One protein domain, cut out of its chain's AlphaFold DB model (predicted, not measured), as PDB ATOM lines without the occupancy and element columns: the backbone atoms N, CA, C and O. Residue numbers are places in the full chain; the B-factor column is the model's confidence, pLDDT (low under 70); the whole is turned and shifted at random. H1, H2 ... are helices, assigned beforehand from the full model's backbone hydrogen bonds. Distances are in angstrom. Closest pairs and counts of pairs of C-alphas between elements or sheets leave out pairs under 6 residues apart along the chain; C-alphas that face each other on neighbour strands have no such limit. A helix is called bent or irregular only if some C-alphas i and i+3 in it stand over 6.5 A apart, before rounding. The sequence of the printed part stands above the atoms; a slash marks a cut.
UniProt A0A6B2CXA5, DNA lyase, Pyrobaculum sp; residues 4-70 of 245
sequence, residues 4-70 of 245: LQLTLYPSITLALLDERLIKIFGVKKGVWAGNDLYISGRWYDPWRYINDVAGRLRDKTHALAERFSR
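AT A GLANCE: This is residues 4 to 70 of the 245 residues of the protein "DNA lyase" of Pyrobaculum sp (UniProt A0A6B2CXA5). The model is a long, loose rod with two ends of different make: a helical hairpin of H3 and H4 at one end, and at the other the short helices H1 and H2 with a long winding stretch of loop. That stretch, residues 17 to 45, has no named element and leads from H2 to the hairpin. The printed part has 67 residues with four named helices, in the order H1, H2, H3, H4, and no named strand; the class is all helix, though 31 of the 67 residues are in named elements, under half. The whole is loose, with a radius of gyration of the C-alphas of 14.8 A, and spans 44 by 17 by 17 A.

IN THESE COORDINATES: H1 is residues 4 to 8, beginning at C-alpha 4 (23.946, -0.239, -35.168). H2 is residues 12 to 16. H3, residues 46 to 52, begins at C-alpha 46 (14.387, 0.260, -47.457) and is 10.3 A long. H4, residues 55 to 68, is 20.0 A long and ends at C-alpha 68 (21.226, -5.363, -45.755). H3 and H4 are irregular: C-alphas 48 and 51 are 7.7 A apart, and C-alphas 56 and 59 are 7.5 A apart.

HOW THE PARTS SIT: H1 and H2 are close but not clearly touching; their closest C-alphas, of Leu 8 and Leu 14, are 5.6 A apart. H2 and H3 are apart, and H4 is apart from H1 and H2. H3 and H4 form a helical hairpin and touch, their closest C-alphas, of Pro 46 and Ala 65, being 6.6 A apart. Their rough lines stand at a shallow tilt of 2 degrees, opposite ways. In H1 every O i to N i+4 pair is within hydrogen-bond range; in H2 0 of 1 are, with 2 of 2 O i to N i+3 pairs, in H3 1 of 3, with 3 of 4, and in H4 8 of 10.

THE WHOLE: The C-alphas farthest apart, of Gly 30 and Arg 56, are 44.7 A apart. The printed part has no cut. The link from H2 to H3, 29 residues, is long; those from H1 to H2 and from H3 to H4 are tight. The mean pLDDT of the printed part is 96.9, and no printed residue is under 70.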
ATOM      1  N   LEU A   4      23.937  -1.615 -35.654       97.06
ATOM      2  CA  LEU A   4      23.946  -0.239 -35.168       97.06
ATOM      3  C   LEU A   4      25.228   0.491 -35.594       97.06
ATOM      4  O   LEU A   4      25.168   1.602 -36.108       97.06
ATOM      5  N   GLN A   5      26.388  -0.154 -35.458       96.56
ATOM      6  CA  GLN A   5      27.661   0.400 -35.920       96.56
ATOM      7  C   GLN A   5      27.686   0.590 -37.438       96.56
ATOM      8  O   GLN A   5      28.183   1.610 -37.898       96.56
ATOM      9  N   LEU A   6      27.149  -0.352 -38.222       97.06
ATOM     10  CA  LEU A   6      27.057  -0.213 -39.682       97.06
ATOM     11  C   LEU A   6      26.198   0.990 -40.089       97.06
ATOM     12  O   LEU A   6      26.559   1.701 -41.018       97.06
ATOM     13  N   THR A   7      25.111   1.243 -39.363       97.88
ATOM     14  CA  THR A   7      24.228   2.395 -39.587       97.88
ATOM     15  C   THR A   7      24.879   3.721 -39.175       97.88
ATOM     16  O   THR A   7      24.758   4.721 -39.880       97.88
ATOM     17  N   LEU A   8      25.595   3.741 -38.047       98.00
ATOM     18  CA  LEU A   8      26.195   4.961 -37.499       98.00
ATOM     19  C   LEU A   8      27.520   5.345 -38.159       98.00
ATOM     20  O   LEU A   8      27.821   6.528 -38.258       98.00
ATOM     21  N   TYR A   9      28.316   4.380 -38.619       96.94
ATOM     22  CA  TYR A   9      29.648   4.633 -39.176       96.94
ATOM     23  C   TYR A   9      29.670   5.673 -40.321       96.94
ATOM     24  O   TYR A   9      30.492   6.582 -40.263       96.94
ATOM     25  N   PRO A  10      28.777   5.622 -41.328       96.12
ATOM     26  CA  PRO A  10      28.709   6.655 -42.363       96.12
ATOM     27  C   PRO A  10      27.918   7.909 -41.942       96.12
ATOM     28  O   PRO A  10      27.895   8.880 -42.697       96.12
ATOM     29  N   SER A  11      27.245   7.893 -40.784       97.56
ATOM     30  CA  SER A  11      26.330   8.953 -40.357       97.56
ATOM     31  C   SER A  11      27.033  10.067 -39.600       97.56
ATOM     32  O   SER A  11      27.800   9.821 -38.674       97.56
ATOM     33  N   ILE A  12      26.680  11.314 -39.928       98.44
ATOM     34  CA  ILE A  12      27.136  12.475 -39.157       98.44
ATOM     35  C   ILE A  12      26.570  12.502 -37.729       98.44
ATOM     36  O   ILE A  12      27.181  13.126 -36.864       98.44
ATOM     37  N   THR A  13      25.479  11.773 -37.448       98.31
ATOM     38  CA  THR A  13      24.927  11.605 -36.093       98.31
ATOM     39  C   THR A  13      25.927  10.960 -35.135       98.31
ATOM     40  O   THR A  13      25.867  11.229 -33.938       98.31
ATOM     41  N   LEU A  14      26.892  10.175 -35.633       98.50
ATOM     42  CA  LEU A  14      27.954   9.598 -34.802       98.50
ATOM     43  C   LEU A  14      28.754  10.673 -34.046       98.50
ATOM     44  O   LEU A  14      29.265  10.405 -32.963       98.50
ATOM     45  N   ALA A  15      28.816  11.902 -34.565       98.62
ATOM     46  CA  ALA A  15      29.492  13.016 -33.906       98.62
ATOM     47  C   ALA A  15      28.796  13.492 -32.617       98.62
ATOM     48  O   ALA A  15      29.420  14.189 -31.820       98.62
ATOM     49  N   LEU A  16      27.537  13.097 -32.399       98.75
ATOM     50  CA  LEU A  16      26.775  13.387 -31.183       98.75
ATOM     51  C   LEU A  16      26.950  12.310 -30.097       98.75
ATOM     52  O   LEU A  16      26.373  12.440 -29.015       98.75
ATOM     53  N   LEU A  17      27.703  11.241 -30.380       98.62
ATOM     54  CA  LEU A  17      27.810  10.054 -29.533       98.62
ATOM     55  C   LEU A  17      29.222   9.860 -28.948       98.62
ATOM     56  O   LEU A  17      30.240  10.214 -29.560       98.62
ATOM     57  N   ASP A  18      29.283   9.238 -27.771       97.94
ATOM     58  CA  ASP A  18      30.518   8.685 -27.209       97.94
ATOM     59  C   ASP A  18      30.865   7.315 -27.836       97.94
ATOM     60  O   ASP A  18      30.124   6.741 -28.638       97.94
ATOM     61  N   GLU A  19      32.021   6.769 -27.475       96.06
ATOM     62  CA  GLU A  19      32.497   5.442 -27.881       96.06
ATOM     63  C   GLU A  19      31.584   4.275 -27.463       96.06
ATOM     64  O   GLU A  19      31.651   3.201 -28.067       96.06
ATOM     65  N   ARG A  20      30.701   4.471 -26.477       97.25
ATOM     66  CA  ARG A  20      29.678   3.497 -26.060       97.25
ATOM     67  C   ARG A  20      28.355   3.696 -26.804       97.25
ATOM     68  O   ARG A  20      27.384   2.991 -26.524       97.25
ATOM     69  N   LEU A  21      28.326   4.606 -27.782       98.25
ATOM     70  CA  LEU A  21      27.155   5.000 -28.562       98.25
ATOM     71  C   LEU A  21      26.057   5.643 -27.702       98.25
ATOM     72  O   LEU A  21      24.871   5.545 -28.023       98.25
ATOM     73  N   ILE A  22      26.440   6.285 -26.599       98.50
ATOM     74  CA  ILE A  22      25.553   7.106 -25.776       98.50
ATOM     75  C   ILE A  22      25.578   8.522 -26.333       98.50
ATOM     76  O   ILE A  22      26.643   9.071 -26.615       98.50
ATOM     77  N   LYS A  23      24.405   9.131 -26.491       98.56
ATOM     78  CA  LYS A  23      24.300  10.512 -26.951       98.56
ATOM     79  C   LYS A  23      24.786  11.478 -25.877       98.56
ATOM     80  O   LYS A  23      24.247  11.494 -24.773       98.56
ATOM     81  N   ILE A  24      25.789  12.284 -26.206       98.56
ATOM     82  CA  ILE A  24      26.446  13.217 -25.276       98.56
ATOM     83  C   ILE A  24      26.252  14.688 -25.658       98.56
ATOM     84  O   ILE A  24      26.410  15.552 -24.799       98.56
ATOM     85  N   PHE A  25      25.844  14.970 -26.898       98.62
ATOM     86  CA  PHE A  25      25.550  16.318 -27.395       98.62
ATOM     87  C   PHE A  25      24.123  16.403 -27.944       98.62
ATOM     88  O   PHE A  25      23.596  15.401 -28.437       98.62
ATOM     89  N   GLY A  26      23.514  17.587 -27.876       98.06
ATOM     90  CA  GLY A  26      22.186  17.851 -28.418       98.06
ATOM     91  C   GLY A  26      21.033  17.471 -27.485       98.06
ATOM     92  O   GLY A  26      21.198  17.324 -26.275       98.06
ATOM     93  N   VAL A  27      19.834  17.288 -28.035       97.62
ATOM     94  CA  VAL A  27      18.643  16.881 -27.274       97.62
ATOM     95  C   VAL A  27      18.710  15.404 -26.870       97.62
ATOM     96  O   VAL A  27      19.377  14.601 -27.514       97.62
ATOM     97  N   LYS A  28      17.987  14.981 -25.824       95.69
ATOM     98  CA  LYS A  28      17.959  13.570 -25.363       95.69
ATOM     99  C   LYS A  28      19.348  12.977 -25.018       95.69
ATOM    100  O   LYS A  28      19.627  11.815 -25.326       95.69
ATOM    101  N   LYS A  29      20.231  13.756 -24.379       97.56
ATOM    102  CA  LYS A  29      21.514  13.248 -23.847       97.56
ATOM    103  C   LYS A  29      21.296  12.073 -22.889       97.56
ATOM    104  O   LYS A  29      20.275  11.988 -22.215       97.56
ATOM    105  N   GLY A  30      22.269  11.171 -22.832       98.12
ATOM    106  CA  GLY A  30      22.239   9.964 -22.004       98.12
ATOM    107  C   GLY A  30      21.510   8.778 -22.642       98.12
ATOM    108  O   GLY A  30      21.633   7.657 -22.152       98.12
ATOM    109  N   VAL A  31      20.798   8.979 -23.755       98.19
ATOM    110  CA  VAL A  31      20.154   7.878 -24.478       98.19
ATOM    111  C   VAL A  31      21.200   7.058 -25.230       98.19
ATOM    112  O   VAL A  31      22.012   7.592 -25.986       98.19
ATOM    113  N   TRP A  32      21.160   5.738 -25.052       98.38
ATOM    114  CA  TRP A  32      21.917   4.813 -25.889       98.38
ATOM    115  C   TRP A  32      21.291   4.732 -27.287       98.38
ATOM    116  O   TRP A  32      20.093   4.475 -27.419       98.38
ATOM    117  N   ALA A  33      22.097   4.914 -28.334       98.19
ATOM    118  CA  ALA A  33      21.649   5.031 -29.723       98.19
ATOM    119  C   ALA A  33      20.741   3.882 -30.189       98.19
ATOM    120  O   ALA A  33      19.788   4.108 -30.931       98.19
ATOM    121  N   GLY A  34      20.995   2.650 -29.734       97.81
ATOM    122  CA  GLY A  34      20.186   1.487 -30.102       97.81
ATOM    123  C   GLY A  34      18.784   1.458 -29.480       97.81
ATOM    124  O   GLY A  34      17.940   0.694 -29.950       97.81
ATOM    125  N   ASN A  35      18.502   2.288 -28.471       97.94
ATOM    126  CA  ASN A  35      17.173   2.409 -27.861       97.94
ATOM    127  C   ASN A  35      16.316   3.500 -28.521       97.94
ATOM    128  O   ASN A  35      15.094   3.429 -28.435       97.94
ATOM    129  N   ASP A  36      16.916   4.472 -29.213       98.31
ATOM    130  CA  ASP A  36      16.170   5.522 -29.916       98.31
ATOM    131  C   ASP A  36      15.853   5.097 -31.360       98.31
ATOM    132  O   ASP A  36      16.718   4.609 -32.092       98.31
ATOM    133  N   LEU A  37      14.598   5.259 -31.787       98.12
ATOM    134  CA  LEU A  37      14.123   4.866 -33.120       98.12
ATOM    135  C   LEU A  37      14.882   5.573 -34.257       98.12
ATOM    136  O   LEU A  37      15.156   4.957 -35.290       98.12
ATOM    137  N   TYR A  38      15.228   6.844 -34.066       98.50
ATOM    138  CA  TYR A  38      15.814   7.689 -35.099       98.50
ATOM    139  C   TYR A  38      17.331   7.531 -35.171       98.50
ATOM    140  O   TYR A  38      17.870   7.302 -36.256       98.50
ATOM    141  N   ILE A  39      18.001   7.540 -34.014       98.44
ATOM    142  CA  ILE A  39      19.464   7.391 -33.935       98.44
ATOM    143  C   ILE A  39      19.883   5.972 -34.349       98.44
ATOM    144  O   ILE A  39      20.884   5.783 -35.034       98.44
ATOM    145  N   SER A  40      19.089   4.951 -34.005       98.06
ATOM    146  CA  SER A  40      19.339   3.583 -34.488       98.06
ATOM    147  C   SER A  40      19.116   3.407 -35.993       98.06
ATOM    148  O   SER A  40      19.466   2.365 -36.540       98.06
ATOM    149  N   GLY A  41      18.505   4.393 -36.660       98.06
ATOM    150  CA  GLY A  41      18.135   4.355 -38.072       98.06
ATOM    151  C   GLY A  41      16.946   3.457 -38.414       98.06
ATOM    152  O   GLY A  41      16.612   3.325 -39.588       98.06
ATOM    153  N   ARG A  42      16.273   2.877 -37.409       97.19
ATOM    154  CA  ARG A  42      15.109   1.987 -37.584       97.19
ATOM    155  C   ARG A  42      13.841   2.706 -38.049       97.19
ATOM    156  O   ARG A  42      12.885   2.045 -38.443       97.19
ATOM    157  N   TRP A  43      13.814   4.038 -38.007       97.31
ATOM    158  CA  TRP A  43      12.732   4.831 -38.599       97.31
ATOM    159  C   TRP A  43      12.620   4.634 -40.120       97.31
ATOM    160  O   TRP A  43      11.539   4.814 -40.682       97.31
ATOM    161  N   TYR A  44      13.724   4.262 -40.776       97.62
ATOM    162  CA  TYR A  44      13.813   4.081 -42.216       97.62
ATOM    163  C   TYR A  44      13.890   2.594 -42.577       97.62
ATOM    164  O   TYR A  44      14.809   1.891 -42.162       97.62
ATOM    165  N   ASP A  45      12.942   2.134 -43.393       96.25
ATOM    166  CA  ASP A  45      12.898   0.768 -43.918       96.25
ATOM    167  C   ASP A  45      13.040   0.791 -45.452       96.25
ATOM    168  O   ASP A  45      12.113   1.245 -46.135       96.25
ATOM    169  N   PRO A  46      14.164   0.296 -46.013       96.69
ATOM    170  CA  PRO A  46      14.387   0.260 -47.457       96.69
ATOM    171  C   PRO A  46      13.278  -0.462 -48.236       96.69
ATOM    172  O   PRO A  46      12.954  -0.069 -49.359       96.69
ATOM    173  N   TRP A  47      12.646  -1.491 -47.659       96.56
ATOM    174  CA  TRP A  47      11.615  -2.261 -48.362       96.56
ATOM    175  C   TRP A  47      10.385  -1.432 -48.717       96.56
ATOM    176  O   TRP A  47       9.754  -1.684 -49.744       96.56
ATOM    177  N   ARG A  48      10.083  -0.389 -47.936       96.44
ATOM    178  CA  ARG A  48       8.971   0.531 -48.220       96.44
ATOM    179  C   ARG A  48       9.152   1.302 -49.526       96.44
ATOM    180  O   ARG A  48       8.169   1.783 -50.083       96.44
ATOM    181  N   TYR A  49      10.388   1.417 -50.008       96.56
ATOM    182  CA  TYR A  49      10.757   2.248 -51.154       96.56
ATOM    183  C   TYR A  49      11.323   1.440 -52.323       96.56
ATOM    184  O   TYR A  49      11.760   2.020 -53.313       96.56
ATOM    185  N   ILE A  50      11.291   0.106 -52.256       95.81
ATOM    186  CA  ILE A  50      11.870  -0.754 -53.298       95.81
ATOM    187  C   ILE A  50      11.234  -0.535 -54.680       95.81
ATOM    188  O   ILE A  50      11.886  -0.693 -55.710       95.81
ATOM    189  N   ASN A  51       9.971  -0.103 -54.703       95.44
ATOM    190  CA  ASN A  51       9.236   0.186 -55.929       95.44
ATOM    191  C   ASN A  51       9.564   1.549 -56.553       95.44
ATOM    192  O   ASN A  51       9.225   1.743 -57.719       95.44
ATOM    193  N   ASP A  52      10.256   2.445 -55.840       96.44
ATOM    194  CA  ASP A  52      10.734   3.720 -56.393       96.44
ATOM    195  C   ASP A  52      11.891   3.511 -57.394       96.44
ATOM    196  O   ASP A  52      12.246   4.411 -58.153       96.44
ATOM    197  N   VAL A  53      12.506   2.323 -57.389       97.19
ATOM    198  CA  VAL A  53      13.684   2.009 -58.197       97.19
ATOM    199  C   VAL A  53      13.306   1.799 -59.662       97.19
ATOM    200  O   VAL A  53      12.427   0.997 -60.005       97.19
ATOM    201  N   ALA A  54      14.046   2.466 -60.548       96.12
ATOM    202  CA  ALA A  54      13.933   2.294 -61.989       96.12
ATOM    203  C   ALA A  54      14.165   0.828 -62.386       96.12
ATOM    204  O   ALA A  54      15.103   0.192 -61.906       96.12
ATOM    205  N   GLY A  55      13.361   0.313 -63.326       93.88
ATOM    206  CA  GLY A  55      13.325  -1.115 -63.680       93.88
ATOM    207  C   GLY A  55      14.699  -1.761 -63.885       93.88
ATOM    208  O   GLY A  55      14.978  -2.801 -63.301       93.88
ATOM    209  N   ARG A  56      15.615  -1.092 -64.601       93.25
ATOM    210  CA  ARG A  56      16.979  -1.600 -64.857       93.25
ATOM    211  C   ARG A  56      17.859  -1.808 -63.613       93.25
ATOM    212  O   ARG A  56      18.876  -2.481 -63.712       93.25
ATOM    213  N   LEU A  57      17.542  -1.166 -62.486       95.50
ATOM    214  CA  LEU A  57      18.295  -1.275 -61.229       95.50
ATOM    215  C   LEU A  57      17.570  -2.144 -60.193       95.50
ATOM    216  O   LEU A  57      18.122  -2.379 -59.115       95.50
ATOM    217  N   ARG A  58      16.348  -2.603 -60.496       93.62
ATOM    218  CA  ARG A  58      15.452  -3.255 -59.538       93.62
ATOM    219  C   ARG A  58      16.070  -4.518 -58.956       93.62
ATOM    220  O   ARG A  58      16.221  -4.575 -57.745       93.62
ATOM    221  N   ASP A  59      16.512  -5.454 -59.794       94.50
ATOM    222  CA  ASP A  59      17.043  -6.750 -59.342       94.50
ATOM    223  C   ASP A  59      18.272  -6.586 -58.443       94.50
ATOM    224  O   ASP A  59      18.345  -7.142 -57.348       94.50
ATOM    225  N   LYS A  60      19.220  -5.737 -58.864       94.50
ATOM    226  CA  LYS A  60      20.415  -5.432 -58.068       94.50
ATOM    227  C   LYS A  60      20.051  -4.776 -56.736       94.50
ATOM    228  O   LYS A  60      20.617  -5.131 -55.706       94.50
ATOM    229  N   THR A  61      19.113  -3.831 -56.741       95.06
ATOM    230  CA  THR A  61      18.690  -3.146 -55.512       95.06
ATOM    231  C   THR A  61      17.913  -4.085 -54.587       95.06
ATOM    232  O   THR A  61      18.110  -4.028 -53.376       95.06
ATOM    233  N   HIS A  62      17.115  -5.001 -55.141       96.12
ATOM    234  CA  HIS A  62      16.449  -6.078 -54.405       96.12
ATOM    235  C   HIS A  62      17.460  -6.967 -53.684       96.12
ATOM    236  O   HIS A  62      17.348  -7.145 -52.475       96.12
ATOM    237  N   ALA A  63      18.495  -7.442 -54.381       95.81
ATOM    238  CA  ALA A  63      19.534  -8.276 -53.776       95.81
ATOM    239  C   ALA A  63      20.259  -7.561 -52.617       95.81
ATOM    240  O   ALA A  63      20.566  -8.162 -51.585       95.81
ATOM    241  N   LEU A  64      20.505  -6.250 -52.748       96.00
ATOM    242  CA  LEU A  64      21.054  -5.442 -51.654       96.00
ATOM    243  C   LEU A  64      20.064  -5.305 -50.491       96.00
ATOM    244  O   LEU A  64      20.470  -5.419 -49.333       96.00
ATOM    245  N   ALA A  65      18.781  -5.073 -50.776       96.06
ATOM    246  CA  ALA A  65      17.738  -4.974 -49.762       96.06
ATOM    247  C   ALA A  65      17.592  -6.288 -48.986       96.06
ATOM    248  O   ALA A  65      17.621  -6.264 -47.757       96.06
ATOM    249  N   GLU A  66      17.546  -7.435 -49.659       96.38
ATOM    250  CA  GLU A  66      17.506  -8.761 -49.025       96.38
ATOM    251  C   GLU A  66      18.657  -8.969 -48.046       96.38
ATOM    252  O   GLU A  66      18.454  -9.468 -46.937       96.38
ATOM    253  N   ARG A  67      19.860  -8.521 -48.417       95.50
ATOM    254  CA  ARG A  67      21.057  -8.712 -47.599       95.50
ATOM    255  C   ARG A  67      21.191  -7.713 -46.450       95.50
ATOM    256  O   ARG A  67      21.677  -8.087 -45.385       95.50
ATOM    257  N   PHE A  68      20.818  -6.450 -46.655       96.38
ATOM    258  CA  PHE A  68      21.226  -5.363 -45.755       96.38
ATOM    259  C   PHE A  68      20.081  -4.595 -45.091       96.38
ATOM    260  O   PHE A  68      20.317  -3.975 -44.054       96.38
ATOM    261  N   SER A  69      18.854  -4.643 -45.618       94.06
ATOM    262  CA  SER A  69      17.734  -3.808 -45.133       94.06
ATOM    263  C   SER A  69      17.382  -4.017 -43.660       94.06
ATOM    264  O   SER A  69      17.028  -3.069 -42.970       94.06
ATOM    265  N   ARG A  70      17.522  -5.248 -43.151       93.31
ATOM    266  CA  ARG A  70      17.235  -5.580 -41.746       93.31
ATOM    267  C   ARG A  70      18.283  -5.051 -40.765       93.31
ATOM    268  O   ARG A  70      18.080  -5.141 -39.559       93.31
TER     269      ARG A  70